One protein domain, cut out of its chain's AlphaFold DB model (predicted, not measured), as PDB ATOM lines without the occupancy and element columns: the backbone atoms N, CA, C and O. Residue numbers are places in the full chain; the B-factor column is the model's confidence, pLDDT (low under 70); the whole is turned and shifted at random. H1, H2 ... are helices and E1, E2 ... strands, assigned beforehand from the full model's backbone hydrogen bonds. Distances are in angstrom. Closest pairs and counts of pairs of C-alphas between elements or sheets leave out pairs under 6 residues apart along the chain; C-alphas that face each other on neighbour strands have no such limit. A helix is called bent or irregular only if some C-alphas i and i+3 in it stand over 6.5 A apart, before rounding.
ATOM      1  N   SER A 155     617.732 341.477 438.608       54.88
ATOM      2  CA  SER A 155     617.061 340.855 439.752       54.88
ATOM      3  C   SER A 155     616.605 339.449 439.377       54.88
ATOM      4  O   SER A 155     615.893 339.277 438.384       54.88
ATOM      5  N   THR A 156     616.980 338.461 440.184       66.12
ATOM      6  CA  THR A 156     616.588 337.060 439.997       66.12
ATOM      7  C   THR A 156     615.550 336.674 441.045       66.12
ATOM      8  O   THR A 156     615.741 336.952 442.226       66.12
ATOM      9  N   ALA A 157     614.475 336.014 440.620       65.50
ATOM     10  CA  ALA A 157     613.483 335.402 441.500       65.50
ATOM     11  C   ALA A 157     613.296 333.927 441.128       65.50
ATOM     12  O   ALA A 157     613.299 333.578 439.948       65.50
ATOM     13  N   GLU A 158     613.122 333.068 442.128       78.00
ATOM     14  CA  GLU A 158     612.897 331.634 441.946       78.00
ATOM     15  C   GLU A 158     611.471 331.259 442.364       78.00
ATOM     16  O   GLU A 158     610.971 331.728 443.386       78.00
ATOM     17  N   LEU A 159     610.822 330.414 441.564       71.06
ATOM     18  CA  LEU A 159     609.503 329.843 441.822       71.06
ATOM     19  C   LEU A 159     609.592 328.325 441.644       71.06
ATOM     20  O   LEU A 159     609.880 327.849 440.546       71.06
ATOM     21  N   THR A 160     609.335 327.562 442.701       76.69
ATOM     22  CA  THR A 160     609.323 326.093 442.678       76.69
ATOM     23  C   THR A 160     607.897 325.556 442.769       76.69
ATOM     24  O   THR A 160     607.042 326.127 443.445       76.69
ATOM     25  N   SER A 161     607.628 324.449 442.076       76.50
ATOM     26  CA  SER A 161     606.371 323.709 442.154       76.50
ATOM     27  C   SER A 161     606.634 322.209 442.233       76.50
ATOM     28  O   SER A 161     607.377 321.648 441.429       76.50
ATOM     29  N   THR A 162     605.975 321.562 443.193       76.19
ATOM     30  CA  THR A 162     605.943 320.103 443.371       76.19
ATOM     31  C   THR A 162     604.830 319.430 442.561       76.19
ATOM     32  O   THR A 162     604.711 318.208 442.577       76.19
ATOM     33  N   GLN A 163     603.999 320.203 441.852       81.38
ATOM     34  CA  GLN A 163     602.943 319.659 440.998       81.38
ATOM     35  C   GLN A 163     603.536 319.028 439.733       81.38
ATOM     36  O   GLN A 163     604.516 319.524 439.174       81.38
ATOM     37  N   SER A 164     602.899 317.963 439.243       80.88
ATOM     38  CA  SER A 164     603.184 317.436 437.911       80.88
ATOM     39  C   SER A 164     602.525 318.295 436.830       80.88
ATOM     40  O   SER A 164     601.343 318.633 436.915       80.88
ATOM     41  N   PHE A 165     603.261 318.561 435.757       91.44
ATOM     42  CA  PHE A 165     602.788 319.273 434.571       91.44
ATOM     43  C   PHE A 165     602.872 318.371 433.334       91.44
ATOM     44  O   PHE A 165     603.585 317.369 433.326       91.44
ATOM     45  N   THR A 166     602.187 318.743 432.259       91.06
ATOM     46  CA  THR A 166     602.404 318.193 430.916       91.06
ATOM     47  C   THR A 166     602.888 319.295 429.977       91.06
ATOM     48  O   THR A 166     602.354 320.404 429.981       91.06
ATOM     49  N   LEU A 167     603.878 318.987 429.133       92.12
ATOM     50  CA  LEU A 167     604.248 319.859 428.017       92.12
ATOM     51  C   LEU A 167     603.103 319.988 427.011       92.12
ATOM     52  O   LEU A 167     602.676 318.990 426.435       92.12
ATOM     53  N   THR A 168     602.696 321.221 426.719       92.69
ATOM     54  CA  THR A 168     601.656 321.579 425.728       92.69
ATOM     55  C   THR A 168     602.183 321.698 424.292       92.69
ATOM     56  O   THR A 168     601.415 321.839 423.340       92.69
ATOM     57  N   ARG A 169     603.506 321.668 424.107       92.38
ATOM     58  CA  ARG A 169     604.186 321.680 422.802       92.38
ATOM     59  C   ARG A 169     605.572 321.053 422.914       92.38
ATOM     60  O   ARG A 169     606.132 320.947 424.002       92.38
ATOM     61  N   ASN A 170     606.135 320.658 421.776       93.25
ATOM     62  CA  ASN A 170     607.513 320.170 421.717       93.25
ATOM     63  C   ASN A 170     608.492 321.291 422.106       93.25
ATOM     64  O   ASN A 170     608.353 322.415 421.618       93.25
ATOM     65  N   ILE A 171     609.515 320.973 422.901       93.25
ATOM     66  CA  ILE A 171     610.630 321.882 423.219       93.25
ATOM     67  C   ILE A 171     611.971 321.169 423.081       93.25
ATOM     68  O   ILE A 171     612.066 319.960 423.280       93.25
ATOM     69  N   THR A 172     613.027 321.928 422.802       94.06
ATOM     70  CA  THR A 172     614.403 321.442 422.943       94.06
ATOM     71  C   THR A 172     614.945 321.927 424.279       94.06
ATOM     72  O   THR A 172     615.121 323.130 424.470       94.06
ATOM     73  N   ALA A 173     615.218 321.002 425.195       93.62
ATOM     74  CA  ALA A 173     615.811 321.287 426.497       93.62
ATOM     75  C   ALA A 173     617.230 320.707 426.571       93.62
ATOM     76  O   ALA A 173     617.579 319.796 425.822       93.62
ATOM     77  N   THR A 174     618.069 321.236 427.460       95.12
ATOM     78  CA  THR A 174     619.410 320.687 427.707       95.12
ATOM     79  C   THR A 174     619.354 319.822 428.954       95.12
ATOM     80  O   THR A 174     619.034 320.324 430.027       95.12
ATOM     81  N   ASN A 175     619.648 318.533 428.824       94.69
ATOM     82  CA  ASN A 175     619.823 317.639 429.965       94.69
ATOM     83  C   ASN A 175     621.063 318.094 430.745       94.69
ATOM     84  O   ASN A 175     622.161 318.149 430.189       94.69
ATOM     85  N   ILE A 176     620.880 318.472 432.011       91.12
ATOM     86  CA  ILE A 176     621.913 319.151 432.806       91.12
ATOM     87  C   ILE A 176     623.074 318.195 433.124       91.12
ATOM     88  O   ILE A 176     624.225 318.622 433.159       91.12
ATOM     89  N   MET A 177     622.796 316.895 433.269       89.12
ATOM     90  CA  MET A 177     623.802 315.884 433.621       89.12
ATOM     91  C   MET A 177     624.722 315.514 432.451       89.12
ATOM     92  O   MET A 177     625.901 315.238 432.653       89.12
ATOM     93  N   SER A 178     624.193 315.482 431.225       93.75
ATOM     94  CA  SER A 178     624.942 315.097 430.015       93.75
ATOM     95  C   SER A 178     625.355 316.280 429.136       93.75
ATOM     96  O   SER A 178     626.095 316.087 428.171       93.75
ATOM     97  N   ASN A 179     624.850 317.486 429.419       92.06
ATOM     98  CA  ASN A 179     624.949 318.674 428.564       92.06
ATOM     99  C   ASN A 179     624.453 318.436 427.114       92.06
ATOM    100  O   ASN A 179     624.853 319.128 426.175       92.06
ATOM    101  N   SER A 180     623.581 317.439 426.906       92.81
ATOM    102  CA  SER A 180     623.005 317.118 425.597       92.81
ATOM    103  C   SER A 180     621.676 317.832 425.384       92.81
ATOM    104  O   SER A 180     620.819 317.856 426.268       92.81
ATOM    105  N   ARG A 181     621.470 318.377 424.182       94.56
ATOM    106  CA  ARG A 181     620.163 318.895 423.762       94.56
ATOM    107  C   ARG A 181     619.248 317.736 423.380       94.56
ATOM    108  O   ARG A 181     619.577 316.963 422.485       94.56
ATOM    109  N   GLU A 182     618.099 317.650 424.035       95.12
ATOM    110  CA  GLU A 182     617.079 316.625 423.823       95.12
ATOM    111  C   GLU A 182     615.746 317.294 423.455       95.12
ATOM    112  O   GLU A 182     615.356 318.308 424.040       95.12
ATOM    113  N   SER A 183     615.039 316.732 422.471       94.44
ATOM    114  CA  SER A 183     613.716 317.213 422.059       94.44
ATOM    115  C   SER A 183     612.624 316.506 422.858       94.44
ATOM    116  O   SER A 183     612.263 315.365 422.558       94.44
ATOM    117  N   LEU A 184     612.084 317.197 423.858       94.94
ATOM    118  CA  LEU A 184     610.933 316.761 424.640       94.94
ATOM    119  C   LEU A 184     609.648 317.009 423.839       94.94
ATOM    120  O   LEU A 184     609.543 317.991 423.097       94.94
ATOM    121  N   ARG A 185     608.677 316.099 423.943       94.94
ATOM    122  CA  ARG A 185     607.467 316.117 423.108       94.94
ATOM    123  C   ARG A 185     606.278 316.718 423.861       94.94
ATOM    124  O   ARG A 185     606.205 316.650 425.083       94.94
ATOM    125  N   LEU A 186     605.307 317.242 423.115       94.12
ATOM    126  CA  LEU A 186     603.930 317.415 423.595       94.12
ATOM    127  C   LEU A 186     603.477 316.126 424.308       94.12
ATOM    128  O   LEU A 186     603.694 315.028 423.792       94.12
ATOM    129  N   GLY A 187     602.865 316.261 425.484       91.38
ATOM    130  CA  GLY A 187     602.446 315.127 426.308       91.38
ATOM    131  C   GLY A 187     603.526 314.574 427.244       91.38
ATOM    132  O   GLY A 187     603.229 313.683 428.036       91.38
ATOM    133  N   THR A 188     604.772 315.066 427.199       93.88
ATOM    134  CA  THR A 188     605.790 314.684 428.189       93.88
ATOM    135  C   THR A 188     605.395 315.210 429.569       93.88
ATOM    136  O   THR A 188     605.246 316.420 429.751       93.88
ATOM    137  N   LYS A 189     605.251 314.291 430.532       92.12
ATOM    138  CA  LYS A 189     605.056 314.609 431.948       92.12
ATOM    139  C   LYS A 189     606.335 315.221 432.518       92.12
ATOM    140  O   LYS A 189     607.426 314.702 432.285       92.12
ATOM    141  N   ILE A 190     606.168 316.312 433.248       90.12
ATOM    142  CA  ILE A 190     607.205 317.042 433.963       90.12
ATOM    143  C   ILE A 190     606.893 316.974 435.450       90.12
ATOM    144  O   ILE A 190     605.756 317.204 435.857       90.12
ATOM    145  N   ASP A 191     607.924 316.724 436.240       87.56
ATOM    146  CA  ASP A 191     607.897 316.784 437.694       87.56
ATOM    147  C   ASP A 191     608.920 317.846 438.165       87.56
ATOM    148  O   ASP A 191     609.799 318.255 437.399       87.56
ATOM    149  N   ASN A 192     608.792 318.339 439.402       84.88
ATOM    150  CA  ASN A 192     609.738 319.281 440.028       84.88
ATOM    151  C   ASN A 192     610.045 320.546 439.187       84.88
ATOM    152  O   ASN A 192     611.205 320.903 438.958       84.88
ATOM    153  N   LEU A 193     609.009 321.243 438.703       88.06
ATOM    154  CA  LEU A 193     609.167 322.458 437.893       88.06
ATOM    155  C   LEU A 193     609.693 323.633 438.739       88.06
ATOM    156  O   LEU A 193     609.013 324.133 439.633       88.06
ATOM    157  N   LYS A 194     610.887 324.124 438.398       85.38
ATOM    158  CA  LYS A 194     611.574 325.266 439.013       85.38
ATOM    159  C   LYS A 194     611.832 326.356 437.969       85.38
ATOM    160  O   LYS A 194     612.663 326.209 437.073       85.38
ATOM    161  N   LEU A 195     611.118 327.472 438.079       83.81
ATOM    162  CA  LEU A 195     611.239 328.634 437.200       83.81
ATOM    163  C   LEU A 195     612.154 329.683 437.838       83.81
ATOM    164  O   LEU A 195     611.864 330.200 438.914       83.81
ATOM    165  N   ILE A 196     613.237 330.033 437.147       77.38
ATOM    166  CA  ILE A 196     614.160 331.101 437.534       77.38
ATOM    167  C   ILE A 196     613.890 332.299 436.619       77.38
ATOM    168  O   ILE A 196     614.268 332.327 435.443       77.38
ATOM    169  N   VAL A 197     613.197 333.299 437.155       72.94
ATOM    170  CA  VAL A 197     612.874 334.544 436.455       72.94
ATOM    171  C   VAL A 197     614.061 335.490 436.594       72.94
ATOM    172  O   VAL A 197     614.317 336.016 437.676       72.94
ATOM    173  N   VAL A 198     614.781 335.722 435.495       72.06
ATOM    174  CA  VAL A 198     615.890 336.682 435.439       72.06
ATOM    175  C   VAL A 198     615.367 337.978 434.826       72.06
ATOM    176  O   VAL A 198     615.298 338.139 433.608       72.06
ATOM    177  N   ALA A 199     614.957 338.911 435.681       59.16
ATOM    178  CA  ALA A 199     614.501 340.226 435.257       59.16
ATOM    179  C   ALA A 199     615.691 341.193 435.168       59.16
ATOM    180  O   ALA A 199     616.162 341.725 436.174       59.16
ATOM    181  N   THR A 200     616.165 341.442 433.948       59.31
ATOM    182  CA  THR A 200     617.038 342.579 433.626       59.31
ATOM    183  C   THR A 200     616.216 343.870 433.576       59.31
ATOM    184  O   THR A 200     615.159 343.942 432.941       59.31
ATOM    185  N   ASN A 201     616.670 344.897 434.295       48.47
ATOM    186  CA  ASN A 201     615.922 346.135 434.496       48.47
ATOM    187  C   ASN A 201     615.786 346.941 433.188       48.47
ATOM    188  O   ASN A 201     616.717 347.070 432.392       48.47
ATOM    189  N   LYS A 202     614.587 347.479 432.955       55.03
ATOM    190  CA  LYS A 202     614.181 348.059 431.673       55.03
ATOM    191  C   LYS A 202     614.678 349.490 431.510       55.03
ATOM    192  O   LYS A 202     614.054 350.413 432.025       55.03
ATOM    193  N   LEU A 203     615.677 349.681 430.650       44.66
ATOM    194  CA  LEU A 203     615.946 350.991 430.039       44.66
ATOM    195  C   LEU A 203     615.917 351.008 428.501       44.66
ATOM    196  O   LEU A 203     615.654 352.065 427.942       44.66
ATOM    197  N   ASN A 204     616.069 349.863 427.814       54.97
ATOM    198  CA  ASN A 204     616.189 349.814 426.341       54.97
ATOM    199  C   ASN A 204     615.251 348.813 425.617       54.97
ATOM    200  O   ASN A 204     615.519 348.436 424.481       54.97
ATOM    201  N   GLY A 205     614.158 348.352 426.239       58.88
ATOM    202  CA  GLY A 205     613.148 347.523 425.547       58.88
ATOM    203  C   GLY A 205     613.545 346.067 425.237       58.88
ATOM    204  O   GLY A 205     612.883 345.415 424.434       58.88
ATOM    205  N   VAL A 206     614.595 345.547 425.879       59.69
ATOM    206  CA  VAL A 206     615.018 344.136 425.789       59.69
ATOM    207  C   VAL A 206     613.974 343.221 426.472       59.69
ATOM    208  O   VAL A 206     613.436 343.605 427.517       59.69
ATOM    209  N   PRO A 207     613.638 342.040 425.911       61.38
ATOM    210  CA  PRO A 207     612.658 341.127 426.503       61.38
ATOM    211  C   PRO A 207     613.144 340.493 427.816       61.38
ATOM    212  O   PRO A 207     614.313 340.145 427.956       61.38
ATOM    213  N   ILE A 208     612.212 340.275 428.751       70.62
ATOM    214  CA  ILE A 208     612.462 339.517 429.988       70.62
ATOM    215  C   ILE A 208     612.593 338.031 429.635       70.62
ATOM    216  O   ILE A 208     611.662 337.436 429.080       70.62
ATOM    217  N   THR A 209     613.730 337.437 429.988       72.75
ATOM    218  CA  THR A 209     614.019 336.011 429.805       72.75
ATOM    219  C   THR A 209     613.774 335.229 431.089       72.75
ATOM    220  O   THR A 209     614.233 335.615 432.161       72.75
ATOM    221  N   VAL A 210     613.102 334.089 430.973       78.81
ATOM    222  CA  VAL A 210     612.957 333.110 432.053       78.81
ATOM    223  C   VAL A 210     613.792 331.887 431.715       78.81
ATOM    224  O   VAL A 210     613.735 331.383 430.593       78.81
ATOM    225  N   THR A 211     614.536 331.383 432.690       83.12
ATOM    226  CA  THR A 211     615.180 330.073 432.600       83.12
ATOM    227  C   THR A 211     614.316 329.086 433.370       83.12
ATOM    228  O   THR A 211     614.041 329.296 434.548       83.12
ATOM    229  N   ALA A 212     613.866 328.015 432.720       84.69
ATOM    230  CA  ALA A 212     613.106 326.962 433.387       84.69
ATOM    231  C   ALA A 212     613.999 325.735 433.587       84.69
ATOM    232  O   ALA A 212     614.608 325.252 432.634       84.69
ATOM    233  N   SER A 213     614.051 325.224 434.811       88.12
ATOM    234  CA  SER A 213     614.640 323.928 435.153       88.12
ATOM    235  C   SER A 213     613.551 322.988 435.652       88.12
ATOM    236  O   SER A 213     612.670 323.420 436.387       88.12
ATOM    237  N   PHE A 214     613.564 321.729 435.237       91.06
ATOM    238  CA  PHE A 214     612.518 320.765 435.587       91.06
ATOM    239  C   PHE A 214     612.995 319.333 435.356       91.06
ATOM    240  O   PHE A 214     614.004 319.123 434.681       91.06
ATOM    241  N   GLU A 215     612.267 318.343 435.864       88.88
ATOM    242  CA  GLU A 215     612.631 316.936 435.714       88.88
ATOM    243  C   GLU A 215     611.670 316.177 434.798       88.88
ATOM    244  O   GLU A 215     610.461 316.398 434.794       88.88
ATOM    245  N   VAL A 216     612.218 315.247 434.012       89.00
ATOM    246  CA  VAL A 216     611.443 314.280 433.222       89.00
ATOM    247  C   VAL A 216     612.025 312.897 433.472       89.00
ATOM    248  O   VAL A 216     613.171 312.625 433.110       89.00
ATOM    249  N   GLY A 217     611.251 312.017 434.112       89.56
ATOM    250  CA  GLY A 217     611.693 310.656 434.440       89.56
ATOM    251  C   GLY A 217     612.957 310.616 435.309       89.56
ATOM    252  O   GLY A 217     613.852 309.817 435.039       89.56
ATOM    253  N   GLY A 218     613.062 311.519 436.292       89.94
ATOM    254  CA  GLY A 218     614.214 311.629 437.199       89.94
ATOM    255  C   GLY A 218     615.489 312.209 436.571       89.94
ATOM    256  O   GLY A 218     616.559 312.118 437.168       89.94
ATOM    257  N   LYS A 219     615.415 312.780 435.360       92.19
ATOM    258  CA  LYS A 219     616.528 313.508 434.733       92.19
ATOM    259  C   LYS A 219     616.263 315.015 434.768       92.19
ATOM    260  O   LYS A 219     615.190 315.414 434.310       92.19
ATOM    261  N   PRO A 220     617.214 315.848 435.224       91.62
ATOM    262  CA  PRO A 220     617.055 317.296 435.243       91.62
ATOM    263  C   PRO A 220     617.362 317.924 433.876       91.62
ATOM    264  O   PRO A 220     618.389 317.652 433.245       91.62
ATOM    265  N   TYR A 221     616.483 318.818 433.442       92.38
ATOM    266  CA  TYR A 221     616.560 319.566 432.192       92.38
ATOM    267  C   TYR A 221     616.544 321.069 432.460       92.38
ATOM    268  O   TYR A 221     615.809 321.548 433.318       92.38
ATOM    269  N   GLY A 222     617.316 321.820 431.677       91.31
ATOM    270  CA  GLY A 222     617.220 323.271 431.559       91.31
ATOM    271  C   GLY A 222     616.679 323.669 430.186       91.31
ATOM    272  O   GLY A 222     617.318 323.413 429.159       91.31
ATOM    273  N   ALA A 223     615.526 324.332 430.149       83.12
ATOM    274  CA  ALA A 223     615.092 325.113 428.999       83.12
ATOM    275  C   ALA A 223     615.672 326.531 429.129       83.12
ATOM    276  O   ALA A 223     615.273 327.313 429.995       83.12
ATOM    277  N   GLY A 224     616.661 326.837 428.286       81.50
ATOM    278  CA  GLY A 224     617.300 328.152 428.253       81.50
ATOM    279  C   GLY A 224     616.355 329.249 427.756       81.50
ATOM    280  O   GLY A 224     615.437 328.959 426.993       81.50
ATOM    281  N   ASN A 225     616.617 330.488 428.186       76.38
ATOM    282  CA  ASN A 225     615.971 331.758 427.822       76.38
ATOM    283  C   ASN A 225     614.640 331.644 427.056       76.38
ATOM    284  O   ASN A 225     614.550 331.973 425.871       76.38
ATOM    285  N   LEU A 226     613.593 331.231 427.765       78.94
ATOM    286  CA  LEU A 226     612.219 331.291 427.286       78.94
ATOM    287  C   LEU A 226     611.699 332.734 427.420       78.94
ATOM    288  O   LEU A 226     611.965 333.385 428.438       78.94
ATOM    289  N   PRO A 227     610.931 333.261 426.451       77.94
ATOM    290  CA  PRO A 227     610.223 334.524 426.636       77.94
ATOM    291  C   PRO A 227     609.237 334.398 427.801       77.94
ATOM    292  O   PRO A 227     608.465 333.442 427.842       77.94
ATOM    293  N   PHE A 228     609.214 335.366 428.726       74.56
ATOM    294  CA  PHE A 228     608.354 335.309 429.923       74.56
ATOM    295  C   PHE A 228     606.881 334.969 429.613       74.56
ATOM    296  O   PHE A 228     606.269 334.168 430.312       74.56
ATOM    297  N   GLY A 229     606.323 335.523 428.529       77.88
ATOM    298  CA  GLY A 229     604.937 335.271 428.110       77.88
ATOM    299  C   GLY A 229     604.659 333.868 427.547       77.88
ATOM    300  O   GLY A 229     603.499 333.488 427.444       77.88
ATOM    301  N   GLU A 230     605.688 333.092 427.199       81.00
ATOM    302  CA  GLU A 230     605.541 331.721 426.685       81.00
ATOM    303  C   GLU A 230     605.628 330.649 427.783       81.00
ATOM    304  O   GLU A 230     605.260 329.501 427.551       81.00
ATOM    305  N   VAL A 231     606.105 330.998 428.980       79.81
ATOM    306  CA  VAL A 231     606.273 330.039 430.085       79.81
ATOM    307  C   VAL A 231     604.931 329.499 430.604       79.81
ATOM    308  O   VAL A 231     604.817 328.280 430.720       79.81
ATOM    309  N   PRO A 232     603.882 330.316 430.843       78.19
ATOM    310  CA  PRO A 232     602.589 329.790 431.289       78.19
ATOM    311  C   PRO A 232     601.883 328.939 430.230       78.19
ATOM    312  O   PRO A 232     601.085 328.079 430.574       78.19
ATOM    313  N   SER A 233     602.163 329.161 428.939       84.12
ATOM    314  CA  SER A 233     601.550 328.378 427.860       84.12
ATOM    315  C   SER A 233     602.261 327.056 427.587       84.12
ATOM    316  O   SER A 233     601.713 326.244 426.848       84.12
ATOM    317  N   LEU A 234     603.454 326.830 428.152       86.69
ATOM    318  CA  LEU A 234     604.281 325.632 427.948       86.69
ATOM    319  C   LEU A 234     603.899 324.438 428.824       86.69
ATOM    320  O   LEU A 234     604.170 323.298 428.441       86.69
ATOM    321  N   PHE A 235     603.315 324.706 429.989       87.94
ATOM    322  CA  PHE A 235     603.082 323.724 431.038       87.94
ATOM    323  C   PHE A 235     601.606 323.745 431.430       87.94
ATOM    324  O   PHE A 235     601.131 324.697 432.043       87.94
ATOM    325  N   GLU A 236     600.882 322.685 431.090       87.75
ATOM    326  CA  GLU A 236     599.532 322.466 431.599       87.75
ATOM    327  C   GLU A 236     599.652 321.747 432.942       87.75
ATOM    328  O   GLU A 236     600.226 320.657 433.019       87.75
ATOM    329  N   ALA A 237     599.186 322.383 434.016       81.50
ATOM    330  CA  ALA A 237     599.147 321.750 435.325       81.50
ATOM    331  C   ALA A 237     598.151 320.589 435.281       81.50
ATOM    332  O   ALA A 237     597.003 320.773 434.868       81.50
ATOM    333  N   HIS A 238     598.554 319.409 435.757       74.81
ATOM    334  CA  HIS A 238     597.553 318.424 436.149       74.81
ATOM    335  C   HIS A 238     596.858 318.994 437.375       74.81
ATOM    336  O   HIS A 238     597.461 319.039 438.447       74.81
TER     337      HIS A 238
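What this domain is: This is residues 155 to 238 of the 670 residues of an uncharacterized protein of Candidatus Pacebacteria bacterium CG10_big_fil_rev_8_21_14_0_10_45_6 (UniProt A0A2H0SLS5). One strongly twisted sheet of eight strands makes the body, with E1, E5, E6 and E7 side by side as its slab of long strands, E3 and E4 continuing it past E7, E2 paired with the first part of E5, before its bend, and E8 paired with E2. The short helix H1 packs over E6. The printed part has 84 residues with eight named strands, E1 to E8, and one named helix, H1, which comes between E7 and E8 along the chain; the sheet is branched, its neighbour pairs are antiparallel, and the class is mostly strand. It is compact, with a radius of gyration of the C-alphas of 12.9 A and spans of 40 by 28 by 20 A.

How they stand to each other: E1, residues 155 to 161, is an edge strand and the antiparallel neighbour of E5, residues 189 to 200, at 166 degrees; N 157 and O 197 are 2.9 A apart, within hydrogen-bond range. E2, residues 165 to 167, pairs antiparallel with E5 on the same side as E1, with N 165 and O 190 at 2.8 A. E5 bends by 71 degrees at residue 192, and its pairing is staggered: residues 189 to 190 with E2, 193 to 199 with E1. E3, residues 171 to 175, and E4, residues 180 to 184, form a hairpin, with N 173 and O 182 at 2.9 A. On the other side of E5 is E6, residues 209 to 216, in a hairpin with N 194 and O 213 at 2.8 A. E7, residues 219 to 227, forms a hairpin with E6, with N 221 and O 214 at 2.8 A; E5, E6 and E7 are a meander, each strand the antiparallel neighbour of the one before. E7 bends by 52 degrees at residue 224 and pairs antiparallel with E3, with N 222 and O 174 at 2.8 A. H1, residues 228 to 234, is on the sheet at a height over the sheet of 6.7 A, over E6 and along the strands, at 10 degrees to E6 on the local plane; their closest C-alphas, Val 210 and Phe 228, are 5.5 A apart. H1 is irregular, but only just: C-alphas 229 and 232 are 6.8 A apart, and 1 of 3 O i to N i+4 pairs and 3 of 4 O i to N i+3 pairs are within hydrogen-bond range. E8, residues 235 to 237, pairs antiparallel with E2, with N 166 and O 236 at 2.8 A.

Where its parts are: E1 begins at C-alpha 155, (617.061, 340.855, 439.752), and measures 20.3 A. E5 measures 30.5 A, E6 22.1 A and E7 23.4 A. E8 ends at C-alpha 237, (599.147, 321.750, 435.325).

The domain as a whole: The C-alphas of Leu 203 and Gly 217 are the two farthest apart, at 40.8 A. The printed part has no cut and no long link. Mean pLDDT of the printed part is 82.0; residues 155 to 157 and 199 to 207 are under 70.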